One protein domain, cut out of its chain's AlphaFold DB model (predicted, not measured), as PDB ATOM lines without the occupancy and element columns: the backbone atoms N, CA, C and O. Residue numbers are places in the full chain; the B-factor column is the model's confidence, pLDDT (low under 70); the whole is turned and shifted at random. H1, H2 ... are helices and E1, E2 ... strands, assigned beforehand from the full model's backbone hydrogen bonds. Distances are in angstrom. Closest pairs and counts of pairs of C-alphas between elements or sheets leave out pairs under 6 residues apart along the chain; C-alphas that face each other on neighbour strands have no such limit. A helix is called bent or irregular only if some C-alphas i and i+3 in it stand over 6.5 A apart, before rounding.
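AT A GLANCE: This is residues 2 to 86 and 198 to 211 of the 244 residues of the protein "HATPase_c domain-containing protein" of Kitasatospora cheerisanensis KCTC 2395 (UniProt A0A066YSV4). One antiparallel sheet makes a slab of three long strands, E1, E2 and E3, with a short strand E4 at one edge, and a helical hairpin of H1 and H2 covers one face of it, leaving the opposite face without a named helix. Both helices run along the strands, side by side. The printed part has 99 residues, with two named helices and four named strands in the order E1, H1, H2, E2, E3, E4 along the chain; across the sheet the order is E1, E2, E3, E4, and the class is mixed, helices and strands. The whole is compact, with a radius of gyration of the C-alphas of 13.7 A, yet elongated in outline, spanning 47 by 26 by 18 A.

IN THESE COORDINATES: In the sheet, E2 is residues 63 to 71, 26.5 A from first to last C-alpha, and E3 is residues 74 to 82, 25.5 A. E1 is residues 3 to 10, 23.2 A long, and begins with C-alpha 3 at (212.249, 279.197, 178.454). E4 is residues 205 to 208 and ends with C-alpha 208 at (204.792, 268.650, 187.109). H1 is residues 13 to 29, 25.9 A long; it is neither bent nor irregular, but only just: C-alphas 14 and 17 are 6.5 A apart. H2, the longest helix, is residues 34 to 53, 28.1 A long, and begins with C-alpha 34 at (217.783, 263.813, 183.793).

HOW THE PARTS SIT: The sheet is twisted, its C-alphas lying up to 4.6 A off the best plane through them. The inner strands E2 and E3 form a hairpin, antiparallel with 167 degrees between their directions; N 67 and O 78 are within hydrogen-bond range at 2.9 A, as are N 76 and O 69 at 2.8 A. On the other side of E2, the edge strand E1 is antiparallel to it at 170 degrees, with N 7 and O 66 within hydrogen-bond range at 2.8 A. E4, the other edge strand, is antiparallel to E3 at 173 degrees; their C-alphas 75 and 206 face each other at 5.7 A, but no backbone N and O across this pair are within hydrogen-bond range. E4 is apart from E1 and from E2. H2 is on the sheet at a height of 8.7 A, over E2 and E3, and runs along the strands, at 15 degrees to E3 on the local plane. Its closest C-alphas to E3 are those of Ala 51 and Asn 81, 6.1 A apart. H1 is on the same face at a height of 10.0 A, over E1 and E2, at 13 degrees to E2 on the local plane. The closest C-alphas of E1 and H1 are those of Leu 9 and Ser 15, 6.3 A apart. H1 and H2 form a helical hairpin and touch, with the C-alphas of Arg 20 and Gly 41 closest at 5.5 A, at a shallow tilt of 25 degrees, opposite ways. Every O i to N i+4 pair is within hydrogen-bond range in H2, and 11 of 13 are in H1.

THE WHOLE: The two C-alphas farthest apart are those of Ser 86 and Arg 211, 48.2 A. Residues 87 to 197 are not printed, and C-alphas 86 and 198 are 15.7 A apart across this cut, which falls in the link from E3 to E4. Of the links that are printed whole, E1 to H1, H1 to H2 and E2 to E3 are tight, and H2 to E2 is short. The mean pLDDT of the printed part is 82.3; residue 55, residues 57 to 58, residues 83 to 86 and residues 198 to 211 are under 70, and the mean of E4 is 48.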
ATOM      1  N   ASP A   2     212.418 280.785 182.889       83.81
ATOM      2  CA  ASP A   2     211.382 280.690 181.858       83.81
ATOM      3  C   ASP A   2     212.053 280.548 180.499       83.81
ATOM      4  O   ASP A   2     212.933 281.338 180.144       83.81
ATOM      5  N   ILE A   3     211.663 279.521 179.754       88.38
ATOM      6  CA  ILE A   3     212.249 279.197 178.454       88.38
ATOM      7  C   ILE A   3     211.103 279.046 177.469       88.38
ATOM      8  O   ILE A   3     210.133 278.351 177.748       88.38
ATOM      9  N   TRP A   4     211.218 279.673 176.305       93.62
ATOM     10  CA  TRP A   4     210.263 279.493 175.222       93.62
ATOM     11  C   TRP A   4     211.004 279.445 173.894       93.62
ATOM     12  O   TRP A   4     211.949 280.205 173.670       93.62
ATOM     13  N   TRP A   5     210.597 278.533 173.022       95.31
ATOM     14  CA  TRP A   5     211.149 278.428 171.679       95.31
ATOM     15  C   TRP A   5     210.154 277.771 170.733       95.31
ATOM     16  O   TRP A   5     209.196 277.117 171.143       95.31
ATOM     17  N   THR A   6     210.381 277.976 169.439       96.06
ATOM     18  CA  THR A   6     209.608 277.358 168.364       96.06
ATOM     19  C   THR A   6     210.551 276.889 167.266       96.06
ATOM     20  O   THR A   6     211.457 277.621 166.869       96.06
ATOM     21  N   LEU A   7     210.329 275.673 166.777       95.00
ATOM     22  CA  LEU A   7     211.056 275.061 165.671       95.00
ATOM     23  C   LEU A   7     210.086 274.817 164.521       95.00
ATOM     24  O   LEU A   7     209.052 274.188 164.722       95.00
ATOM     25  N   HIS A   8     210.445 275.270 163.322       94.25
ATOM     26  CA  HIS A   8     209.774 274.883 162.084       94.25
ATOM     27  C   HIS A   8     210.643 273.848 161.379       94.25
ATOM     28  O   HIS A   8     211.795 274.124 161.042       94.25
ATOM     29  N   LEU A   9     210.106 272.650 161.198       93.25
ATOM     30  CA  LEU A   9     210.830 271.491 160.699       93.25
ATOM     31  C   LEU A   9     210.133 270.945 159.458       93.25
ATOM     32  O   LEU A   9     208.913 271.031 159.321       93.25
ATOM     33  N   LYS A  10     210.912 270.369 158.542       92.19
ATOM     34  CA  LYS A  10     210.346 269.608 157.425       92.19
ATOM     35  C   LYS A  10     209.663 268.365 157.970       92.19
ATOM     36  O   LYS A  10     210.143 267.781 158.940       92.19
ATOM     37  N   ARG A  11     208.591 267.926 157.317       91.44
ATOM     38  CA  ARG A  11     207.933 266.654 157.615       91.44
ATOM     39  C   ARG A  11     208.790 265.474 157.132       91.44
ATOM     40  O   ARG A  11     208.498 264.838 156.128       91.44
ATOM     41  N   ASP A  12     209.880 265.234 157.849       91.38
ATOM     42  CA  ASP A  12     210.913 264.237 157.568       91.38
ATOM     43  C   ASP A  12     211.295 263.544 158.891       91.38
ATOM     44  O   ASP A  12     211.568 264.256 159.868       91.38
ATOM     45  N   PRO A  13     211.342 262.197 158.955       91.75
ATOM     46  CA  PRO A  13     211.805 261.462 160.134       91.75
ATOM     47  C   PRO A  13     213.163 261.937 160.676       91.75
ATOM     48  O   PRO A  13     213.370 261.947 161.891       91.75
ATOM     49  N   ALA A  14     214.065 262.420 159.814       93.88
ATOM     50  CA  ALA A  14     215.362 262.971 160.214       93.88
ATOM     51  C   ALA A  14     215.253 264.255 161.065       93.88
ATOM     52  O   ALA A  14     216.205 264.629 161.754       93.88
ATOM     53  N   SER A  15     214.094 264.921 161.070       94.25
ATOM     54  CA  SER A  15     213.838 266.107 161.898       94.25
ATOM     55  C   SER A  15     213.497 265.765 163.354       94.25
ATOM     56  O   SER A  15     213.662 266.610 164.238       94.25
ATOM     57  N   VAL A  16     213.049 264.536 163.639       95.88
ATOM     58  CA  VAL A  16     212.622 264.116 164.987       95.88
ATOM     59  C   VAL A  16     213.786 264.121 165.997       95.88
ATOM     60  O   VAL A  16     213.636 264.719 167.071       95.88
ATOM     61  N   PRO A  17     214.977 263.565 165.687       96.94
ATOM     62  CA  PRO A  17     216.124 263.613 166.598       96.94
ATOM     63  C   PRO A  17     216.609 265.038 166.900       96.94
ATOM     64  O   PRO A  17     217.087 265.306 168.005       96.94
ATOM     65  N   LEU A  18     216.465 265.969 165.949       96.38
ATOM     66  CA  LEU A  18     216.846 267.369 166.145       96.38
ATOM     67  C   LEU A  18     215.972 268.040 167.210       96.38
ATOM     68  O   LEU A  18     216.509 268.665 168.128       96.38
ATOM     69  N   ALA A  19     214.650 267.876 167.113       96.44
ATOM     70  CA  ALA A  19     213.709 268.408 168.098       96.44
ATOM     71  C   ALA A  19     214.009 267.863 169.504       96.44
ATOM     72  O   ALA A  19     214.091 268.633 170.464       96.44
ATOM     73  N   ARG A  20     214.268 266.551 169.614       97.62
ATOM     74  CA  ARG A  20     214.648 265.910 170.882       97.62
ATOM     75  C   ARG A  20     215.930 266.506 171.461       97.62
ATOM     76  O   ARG A  20     215.955 266.851 172.638       97.62
ATOM     77  N   ARG A  21     216.984 266.655 170.651       97.75
ATOM     78  CA  ARG A  21     218.271 267.204 171.112       97.75
ATOM     79  C   ARG A  21     218.125 268.623 171.661       97.75
ATOM     80  O   ARG A  21     218.706 268.935 172.694       97.75
ATOM     81  N   ILE A  22     217.343 269.466 170.985       96.50
ATOM     82  CA  ILE A  22     217.094 270.848 171.417       96.50
ATOM     83  C   ILE A  22     216.310 270.873 172.735       96.50
ATOM     84  O   ILE A  22     216.682 271.615 173.643       96.50
ATOM     85  N   LEU A  23     215.281 270.029 172.876       95.75
ATOM     86  CA  LEU A  23     214.534 269.918 174.129       95.75
ATOM     87  C   LEU A  23     215.437 269.481 175.288       95.75
ATOM     88  O   LEU A  23     215.411 270.115 176.340       95.75
ATOM     89  N   LEU A  24     216.253 268.442 175.099       95.75
ATOM     90  CA  LEU A  24     217.141 267.941 176.151       95.75
ATOM     91  C   LEU A  24     218.161 268.998 176.593       95.75
ATOM     92  O   LEU A  24     218.328 269.197 177.791       95.75
ATOM     93  N   GLY A  25     218.766 269.741 175.660       95.50
ATOM     94  CA  GLY A  25     219.668 270.849 176.008       95.50
ATOM     95  C   GLY A  25     218.971 271.986 176.770       95.50
ATOM     96  O   GLY A  25     219.555 272.580 177.679       95.50
ATOM     97  N   ALA A  26     217.703 272.266 176.452       93.12
ATOM     98  CA  ALA A  26     216.901 273.242 177.191       93.12
ATOM     99  C   ALA A  26     216.546 272.755 178.609       93.12
ATOM    100  O   ALA A  26     216.564 273.551 179.546       93.12
ATOM    101  N   MET A  27     216.243 271.463 178.773       93.56
ATOM    102  CA  MET A  27     215.959 270.855 180.079       93.56
ATOM    103  C   MET A  27     217.206 270.817 180.970       93.56
ATOM    104  O   MET A  27     217.115 271.149 182.153       93.56
ATOM    105  N   ASP A  28     218.365 270.499 180.390       94.06
ATOM    106  CA  ASP A  28     219.664 270.526 181.068       94.06
ATOM    107  C   ASP A  28     219.998 271.938 181.576       94.06
ATOM    108  O   ASP A  28     220.212 272.151 182.771       94.06
ATOM    109  N   SER A  29     219.866 272.947 180.706       91.31
ATOM    110  CA  SER A  29     220.064 274.362 181.069       91.31
ATOM    111  C   SER A  29     219.082 274.863 182.140       91.31
ATOM    112  O   SER A  29     219.378 275.806 182.873       91.31
ATOM    113  N   ALA A  30     217.896 274.254 182.233       90.00
ATOM    114  CA  ALA A  30     216.889 274.567 183.245       90.00
ATOM    115  C   ALA A  30     217.090 273.809 184.574       90.00
ATOM    116  O   ALA A  30     216.341 274.046 185.528       90.00
ATOM    117  N   GLY A  31     218.065 272.895 184.658       90.25
ATOM    118  CA  GLY A  31     218.287 272.049 185.834       90.25
ATOM    119  C   GLY A  31     217.136 271.070 186.095       90.25
ATOM    120  O   GLY A  31     216.806 270.771 187.255       90.25
ATOM    121  N   VAL A  32     216.464 270.627 185.028       90.44
ATOM    122  CA  VAL A  32     215.466 269.556 185.091       90.44
ATOM    123  C   VAL A  32     216.183 268.237 185.364       90.44
ATOM    124  O   VAL A  32     217.312 268.023 184.938       90.44
ATOM    125  N   ASP A  33     215.536 267.371 186.140       92.06
ATOM    126  CA  ASP A  33     216.082 266.058 186.466       92.06
ATOM    127  C   ASP A  33     216.317 265.230 185.181       92.06
ATOM    128  O   ASP A  33     215.429 265.218 184.323       92.06
ATOM    129  N   PRO A  34     217.467 264.544 185.021       93.94
ATOM    130  CA  PRO A  34     217.783 263.813 183.793       93.94
ATOM    131  C   PRO A  34     216.765 262.732 183.418       93.94
ATOM    132  O   PRO A  34     216.495 262.547 182.231       93.94
ATOM    133  N   GLN A  35     216.165 262.052 184.401       94.81
ATOM    134  CA  GLN A  35     215.141 261.038 184.145       94.81
ATOM    135  C   GLN A  35     213.863 261.695 183.614       94.81
ATOM    136  O   GLN A  35     213.307 261.264 182.607       94.81
ATOM    137  N   VAL A  36     213.453 262.812 184.223       92.81
ATOM    138  CA  VAL A  36     212.305 263.601 183.746       92.81
ATOM    139  C   VAL A  36     212.569 264.159 182.344       92.81
ATOM    140  O   VAL A  36     211.693 264.112 181.482       92.81
ATOM    141  N   ALA A  37     213.775 264.669 182.082       94.00
ATOM    142  CA  ALA A  37     214.159 265.166 180.764       94.00
ATOM    143  C   ALA A  37     214.120 264.053 179.704       94.00
ATOM    144  O   ALA A  37     213.686 264.297 178.575       94.00
ATOM    145  N   PHE A  38     214.522 262.832 180.067       96.12
ATOM    146  CA  PHE A  38     214.434 261.668 179.194       96.12
ATOM    147  C   PHE A  38     212.983 261.326 178.834       96.12
ATOM    148  O   PHE A  38     212.684 261.209 177.642       96.12
ATOM    149  N   ASP A  39     212.091 261.246 179.823       96.12
ATOM    150  CA  ASP A  39     210.666 260.942 179.618       96.12
ATOM    151  C   ASP A  39     209.985 262.008 178.745       96.12
ATOM    152  O   ASP A  39     209.246 261.699 177.808       96.12
ATOM    153  N   LEU A  40     210.302 263.284 178.987       95.19
ATOM    154  CA  LEU A  40     209.848 264.403 178.158       95.19
ATOM    155  C   LEU A  40     210.381 264.313 176.723       95.19
ATOM    156  O   LEU A  40     209.654 264.586 175.766       95.19
ATOM    157  N   GLY A  41     211.644 263.920 176.566       96.62
ATOM    158  CA  GLY A  41     212.262 263.676 175.268       96.62
ATOM    159  C   GLY A  41     211.575 262.550 174.499       96.62
ATOM    160  O   GLY A  41     211.342 262.701 173.301       96.62
ATOM    161  N   LEU A  42     211.222 261.457 175.179       96.88
ATOM    162  CA  LEU A  42     210.483 260.337 174.597       96.88
ATOM    163  C   LEU A  42     209.087 260.780 174.139       96.88
ATOM    164  O   LEU A  42     208.725 260.594 172.976       96.88
ATOM    165  N   ALA A  43     208.348 261.461 175.011       96.38
ATOM    166  CA  ALA A  43     207.014 261.953 174.695       96.38
ATOM    167  C   ALA A  43     207.016 262.956 173.521       96.38
ATOM    168  O   ALA A  43     206.130 262.920 172.662       96.38
ATOM    169  N   LEU A  44     208.041 263.814 173.428       96.44
ATOM    170  CA  LEU A  44     208.237 264.683 172.266       96.44
ATOM    171  C   LEU A  44     208.484 263.867 170.992       96.44
ATOM    172  O   LEU A  44     207.908 264.186 169.952       96.44
ATOM    173  N   THR A  45     209.327 262.830 171.042       96.19
ATOM    174  CA  THR A  45     209.581 262.007 169.851       96.19
ATOM    175  C   THR A  45     208.335 261.292 169.356       96.19
ATOM    176  O   THR A  45     208.114 261.276 168.150       96.19
ATOM    177  N   GLU A  46     207.480 260.795 170.252       95.75
ATOM    178  CA  GLU A  46     206.193 260.202 169.875       95.75
ATOM    179  C   GLU A  46     205.265 261.238 169.230       95.75
ATOM    180  O   GLU A  46     204.655 260.982 168.193       95.75
ATOM    181  N   ALA A  47     205.170 262.439 169.806       94.00
ATOM    182  CA  ALA A  47     204.354 263.513 169.242       94.00
ATOM    183  C   ALA A  47     204.845 263.938 167.843       94.00
ATOM    184  O   ALA A  47     204.037 264.106 166.928       94.00
ATOM    185  N   CYS A  48     206.159 264.062 167.654       94.00
ATOM    186  CA  CYS A  48     206.759 264.398 166.363       94.00
ATOM    187  C   CYS A  48     206.618 263.264 165.337       94.00
ATOM    188  O   CYS A  48     206.294 263.543 164.186       94.00
ATOM    189  N   ALA A  49     206.814 262.004 165.735       92.31
ATOM    190  CA  ALA A  49     206.609 260.849 164.859       92.31
ATOM    191  C   ALA A  49     205.162 260.801 164.357       92.31
ATOM    192  O   ALA A  49     204.935 260.696 163.155       92.31
ATOM    193  N   ASN A  50     204.187 261.041 165.242       91.50
ATOM    194  CA  ASN A  50     202.782 261.158 164.850       91.50
ATOM    195  C   ASN A  50     202.560 262.263 163.801       91.50
ATOM    196  O   ASN A  50     201.833 262.059 162.829       91.50
ATOM    197  N   ALA A  51     203.198 263.427 163.961       89.69
ATOM    198  CA  ALA A  51     203.099 264.517 162.990       89.69
ATOM    199  C   ALA A  51     203.760 264.178 161.640       89.69
ATOM    200  O   ALA A  51     203.292 264.630 160.594       89.69
ATOM    201  N   VAL A  52     204.827 263.379 161.635       88.94
ATOM    202  CA  VAL A  52     205.513 262.956 160.408       88.94
ATOM    203  C   VAL A  52     204.741 261.843 159.696       88.94
ATOM    204  O   VAL A  52     204.494 261.944 158.494       88.94
ATOM    205  N   GLU A  53     204.296 260.822 160.418       85.31
ATOM    206  CA  GLU A  53     203.737 259.593 159.843       85.31
ATOM    207  C   GLU A  53     202.230 259.689 159.575       85.31
ATOM    208  O   GLU A  53     201.751 259.186 158.559       85.31
ATOM    209  N   HIS A  54     201.472 260.389 160.425       77.62
ATOM    210  CA  HIS A  54     200.004 260.339 160.405       77.62
ATOM    211  C   HIS A  54     199.308 261.617 159.913       77.62
ATOM    212  O   HIS A  54     198.084 261.638 159.802       77.62
ATOM    213  N   ALA A  55     200.042 262.667 159.538       68.94
ATOM    214  CA  ALA A  55     199.477 263.941 159.066       68.94
ATOM    215  C   ALA A  55     198.842 263.913 157.647       68.94
ATOM    216  O   ALA A  55     198.672 264.960 157.026       68.94
ATOM    217  N   GLY A  56     198.470 262.740 157.122       70.38
ATOM    218  CA  GLY A  56     197.941 262.555 155.760       70.38
ATOM    219  C   GLY A  56     199.043 262.371 154.702       70.38
ATOM    220  O   GLY A  56     200.216 262.296 155.066       70.38
ATOM    221  N   PRO A  57     198.719 262.275 153.400       69.75
ATOM    222  CA  PRO A  57     199.723 262.119 152.345       69.75
ATOM    223  C   PRO A  57     200.743 263.260 152.396       69.75
ATOM    224  O   PRO A  57     200.355 264.424 152.326       69.75
ATOM    225  N   ALA A  58     202.029 262.935 152.552       66.88
ATOM    226  CA  ALA A  58     203.082 263.943 152.600       66.88
ATOM    227  C   ALA A  58     203.203 264.633 151.237       66.88
ATOM    228  O   ALA A  58     203.475 263.981 150.225       66.88
ATOM    229  N   ARG A  59     202.991 265.947 151.205       73.56
ATOM    230  CA  ARG A  59     203.274 266.768 150.027       73.56
ATOM    231  C   ARG A  59     204.686 267.317 150.094       73.56
ATOM    232  O   ARG A  59     205.262 267.519 151.163       73.56
ATOM    233  N   LEU A  60     205.236 267.590 148.915       72.12
ATOM    234  CA  LEU A  60     206.514 268.267 148.803       72.12
ATOM    235  C   LEU A  60     206.402 269.644 149.476       72.12
ATOM    236  O   LEU A  60     205.611 270.481 149.050       72.12
ATOM    237  N   GLY A  61     207.180 269.857 150.536       75.38
ATOM    238  CA  GLY A  61     207.162 271.103 151.305       75.38
ATOM    239  C   GLY A  61     206.289 271.092 152.561       75.38
ATOM    240  O   GLY A  61     206.208 272.129 153.214       75.38
ATOM    241  N   ASP A  62     205.691 269.957 152.939       85.94
ATOM    242  CA  ASP A  62     205.013 269.843 154.234       85.94
ATOM    243  C   ASP A  62     205.986 270.089 155.395       85.94
ATOM    244  O   ASP A  62     207.122 269.592 155.429       85.94
ATOM    245  N   THR A  63     205.511 270.832 156.387       90.75
ATOM    246  CA  THR A  63     206.265 271.173 157.589       90.75
ATOM    247  C   THR A  63     205.443 270.904 158.841       90.75
ATOM    248  O   THR A  63     204.211 270.833 158.820       90.75
ATOM    249  N   PHE A  64     206.139 270.739 159.958       91.94
ATOM    250  CA  PHE A  64     205.535 270.738 161.279       91.94
ATOM    251  C   PHE A  64     206.268 271.718 162.187       91.94
ATOM    252  O   PHE A  64     207.450 272.021 162.009       91.94
ATOM    253  N   GLN A  65     205.534 272.235 163.157       94.44
ATOM    254  CA  GLN A  65     206.004 273.177 164.144       94.44
ATOM    255  C   GLN A  65     206.022 272.501 165.512       94.44
ATOM    256  O   GLN A  65     205.044 271.863 165.899       94.44
ATOM    257  N   VAL A  66     207.116 272.682 166.247       96.00
ATOM    258  CA  VAL A  66     207.224 272.313 167.662       96.00
ATOM    259  C   VAL A  66     207.412 273.581 168.471       96.00
ATOM    260  O   VAL A  66     208.389 274.299 168.262       96.00
ATOM    261  N   THR A  67     206.514 273.846 169.407       95.69
ATOM    262  CA  THR A  67     206.624 274.969 170.341       95.69
ATOM    263  C   THR A  67     206.728 274.421 171.754       95.69
ATOM    264  O   THR A  67     205.904 273.608 172.167       95.69
ATOM    265  N   ALA A  68     207.739 274.861 172.501       94.75
ATOM    266  CA  ALA A  68     207.900 274.501 173.902       94.75
ATOM    267  C   ALA A  68     207.966 275.757 174.765       94.75
ATOM    268  O   ALA A  68     208.653 276.722 174.424       94.75
ATOM    269  N   ALA A  69     207.263 275.720 175.891       93.50
ATOM    270  CA  ALA A  69     207.257 276.769 176.896       93.50
ATOM    271  C   ALA A  69     207.398 276.140 178.284       93.50
ATOM    272  O   ALA A  69     206.539 275.372 178.716       93.50
ATOM    273  N   LEU A  70     208.490 276.463 178.970       90.62
ATOM    274  CA  LEU A  70     208.724 276.140 180.370       90.62
ATOM    275  C   LEU A  70     208.463 277.395 181.198       90.62
ATOM    276  O   LEU A  70     209.126 278.413 180.992       90.62
ATOM    277  N   SER A  71     207.520 277.301 182.130       89.50
ATOM    278  CA  SER A  71     207.199 278.359 183.086       89.50
ATOM    279  C   SER A  71     207.108 277.749 184.477       89.50
ATOM    280  O   SER A  71     206.222 276.935 184.749       89.50
ATOM    281  N   GLY A  72     208.035 278.125 185.357       87.31
ATOM    282  CA  GLY A  72     208.127 277.549 186.700       87.31
ATOM    283  C   GLY A  72     208.316 276.027 186.682       87.31
ATOM    284  O   GLY A  72     209.387 275.532 186.335       87.31
ATOM    285  N   ASP A  73     207.283 275.295 187.098       83.88
ATOM    286  CA  ASP A  73     207.249 273.833 187.200       83.88
ATOM    287  C   ASP A  73     206.452 273.147 186.081       83.88
ATOM    288  O   ASP A  73     206.293 271.927 186.119       83.88
ATOM    289  N   ARG A  74     205.957 273.911 185.099       88.62
ATOM    290  CA  ARG A  74     205.137 273.400 183.997       88.62
ATOM    291  C   ARG A  74     205.850 273.568 182.670       88.62
ATOM    292  O   ARG A  74     206.149 274.683 182.244       88.62
ATOM    293  N   LEU A  75     206.054 272.444 181.998       91.31
ATOM    294  CA  LEU A  75     206.412 272.409 180.589       91.31
ATOM    295  C   LEU A  75     205.145 272.195 179.760       91.31
ATOM    296  O   LEU A  75     204.377 271.281 180.051       91.31
ATOM    297  N   ARG A  76     204.947 273.023 178.734       94.25
ATOM    298  CA  ARG A  76     203.951 272.841 177.673       94.25
ATOM    299  C   ARG A  76     204.692 272.604 176.367       94.25
ATOM    300  O   ARG A  76     205.528 273.420 175.985       94.25
ATOM    301  N   ILE A  77     204.372 271.507 175.691       94.56
ATOM    302  CA  ILE A  77     204.860 271.192 174.347       94.56
ATOM    303  C   ILE A  77     203.658 271.128 173.413       94.56
ATOM    304  O   ILE A  77     202.650 270.501 173.737       94.56
ATOM    305  N   GLU A  78     203.782 271.761 172.256       95.06
ATOM    306  CA  GLU A  78     202.799 271.730 171.182       95.06
ATOM    307  C   GLU A  78     203.460 271.272 169.893       95.06
ATOM    308  O   GLU A  78     204.527 271.766 169.529       95.06
ATOM    309  N   VAL A  79     202.803 270.346 169.197       94.19
ATOM    310  CA  VAL A  79     203.221 269.875 167.879       94.19
ATOM    311  C   VAL A  79     202.063 270.103 166.917       94.19
ATOM    312  O   VAL A  79     200.988 269.533 167.088       94.19
ATOM    313  N   ALA A  80     202.273 270.962 165.924       89.94
ATOM    314  CA  ALA A  80     201.271 271.302 164.919       89.94
ATOM    315  C   ALA A  80     201.812 270.973 163.527       89.94
ATOM    316  O   ALA A  80     202.911 271.396 163.179       89.94
ATOM    317  N   ASN A  81     201.054 270.246 162.710       83.56
ATOM    318  CA  ASN A  81     201.366 270.116 161.292       83.56
ATOM    319  C   ASN A  81     200.827 271.347 160.552       83.56
ATOM    320  O   ASN A  81     199.681 271.752 160.723       83.56
ATOM    321  N   THR A  82     201.658 271.960 159.721       72.06
ATOM    322  CA  THR A  82     201.210 273.001 158.800       72.06
ATOM    323  C   THR A  82     201.193 272.380 157.418       72.06
ATOM    324  O   THR A  82     202.189 272.408 156.699       72.06
ATOM    325  N   SER A  83     200.072 271.758 157.065       62.94
ATOM    326  CA  SER A  83     199.806 271.388 155.680       62.94
ATOM    327  C   SER A  83     199.280 272.618 154.943       62.94
ATOM    328  O   SER A  83     198.441 273.366 155.450       62.94
ATOM    329  N   THR A  84     199.788 272.858 153.736       55.56
ATOM    330  CA  THR A  84     199.163 273.838 152.845       55.56
ATOM    331  C   THR A  84     197.755 273.333 152.505       55.56
ATOM    332  O   THR A  84     197.604 272.157 152.139       55.56
ATOM    333  N   PRO A  85     196.700 274.160 152.654       48.41
ATOM    334  CA  PRO A  85     195.353 273.744 152.308       48.41
ATOM    335  C   PRO A  85     195.311 273.499 150.799       48.41
ATOM    336  O   PRO A  85     195.336 274.420 149.992       48.41
ATOM    337  N   SER A  86     195.272 272.232 150.411       45.56
ATOM    338  CA  SER A  86     194.735 271.862 149.107       45.56
ATOM    339  C   SER A  86     193.227 271.808 149.255       45.56
ATOM    340  O   SER A  86     192.742 271.406 150.312       45.56
ATOM    341  N   ALA A 198     193.025 276.002 164.051       31.64
ATOM    342  CA  ALA A 198     192.160 274.849 164.275       31.64
ATOM    343  C   ALA A 198     192.341 273.747 163.209       31.64
ATOM    344  O   ALA A 198     191.513 273.584 162.321       31.64
ATOM    345  N   ALA A 199     193.434 272.992 163.314       32.66
ATOM    346  CA  ALA A 199     193.548 271.592 162.881       32.66
ATOM    347  C   ALA A 199     194.790 270.941 163.525       32.66
ATOM    348  O   ALA A 199     195.503 270.172 162.892       32.66
ATOM    349  N   ALA A 200     195.106 271.294 164.772       38.50
ATOM    350  CA  ALA A 200     196.274 270.765 165.463       38.50
ATOM    351  C   ALA A 200     195.890 269.519 166.269       38.50
ATOM    352  O   ALA A 200     194.942 269.530 167.057       38.50
ATOM    353  N   ALA A 201     196.652 268.438 166.100       39.75
ATOM    354  CA  ALA A 201     196.667 267.330 167.045       39.75
ATOM    355  C   ALA A 201     197.254 267.843 168.373       39.75
ATOM    356  O   ALA A 201     198.450 267.738 168.636       39.75
ATOM    357  N   HIS A 202     196.417 268.476 169.195       39.22
ATOM    358  CA  HIS A 202     196.822 269.041 170.475       39.22
ATOM    359  C   HIS A 202     197.147 267.914 171.459       39.22
ATOM    360  O   HIS A 202     196.267 267.407 172.152       39.22
ATOM    361  N   ARG A 203     198.421 267.525 171.555       48.84
ATOM    362  CA  ARG A 203     198.908 266.687 172.655       48.84
ATOM    363  C   ARG A 203     199.685 267.566 173.625       48.84
ATOM    364  O   ARG A 203     200.884 267.767 173.480       48.84
ATOM    365  N   VAL A 204     198.966 268.136 174.590       45.28
ATOM    366  CA  VAL A 204     199.558 268.939 175.666       45.28
ATOM    367  C   VAL A 204     200.187 267.985 176.677       45.28
ATOM    368  O   VAL A 204     199.497 267.386 177.500       45.28
ATOM    369  N   LEU A 205     201.506 267.827 176.613       54.78
ATOM    370  CA  LEU A 205     202.270 267.146 177.655       54.78
ATOM    371  C   LEU A 205     202.487 268.139 178.797       54.78
ATOM    372  O   LEU A 205     203.176 269.135 178.602       54.78
ATOM    373  N   THR A 206     201.872 267.890 179.956       47.38
ATOM    374  CA  THR A 206     202.110 268.657 181.190       47.38
ATOM    375  C   THR A 206     202.845 267.758 182.171       47.38
ATOM    376  O   THR A 206     202.253 266.828 182.711       47.38
ATOM    377  N   ALA A 207     204.127 268.022 182.410       48.94
ATOM    378  CA  ALA A 207     204.869 267.385 183.494       48.94
ATOM    379  C   ALA A 207     204.987 268.371 184.660       48.94
ATOM    380  O   ALA A 207     205.462 269.488 184.467       48.94
ATOM    381  N   ALA A 208     204.544 267.956 185.849       40.12
ATOM    382  CA  ALA A 208     204.792 268.650 187.109       40.12
ATOM    383  C   ALA A 208     206.008 268.009 187.794       40.12
ATOM    384  O   ALA A 208     206.126 266.784 187.843       40.12
ATOM    385  N   ARG A 209     206.928 268.826 188.317       48.12
ATOM    386  CA  ARG A 209     208.164 268.345 188.954       48.12
ATOM    387  C   ARG A 209     207.828 267.469 190.179       48.12
ATOM    388  O   ARG A 209     207.122 267.953 191.068       48.12
ATOM    389  N   PRO A 210     208.364 266.241 190.324       37.75
ATOM    390  CA  PRO A 210     208.324 265.566 191.613       37.75
ATOM    391  C   PRO A 210     209.147 266.402 192.599       37.75
ATOM    392  O   PRO A 210     210.286 266.790 192.320       37.75
ATOM    393  N   ARG A 211     208.546 266.750 193.744       41.97
ATOM    394  CA  ARG A 211     209.236 267.480 194.813       41.97
ATOM    395  C   ARG A 211     210.516 266.721 195.148       41.97
ATOM    396  O   ARG A 211     210.444 265.544 195.494       41.97
TER     397      ARG A 211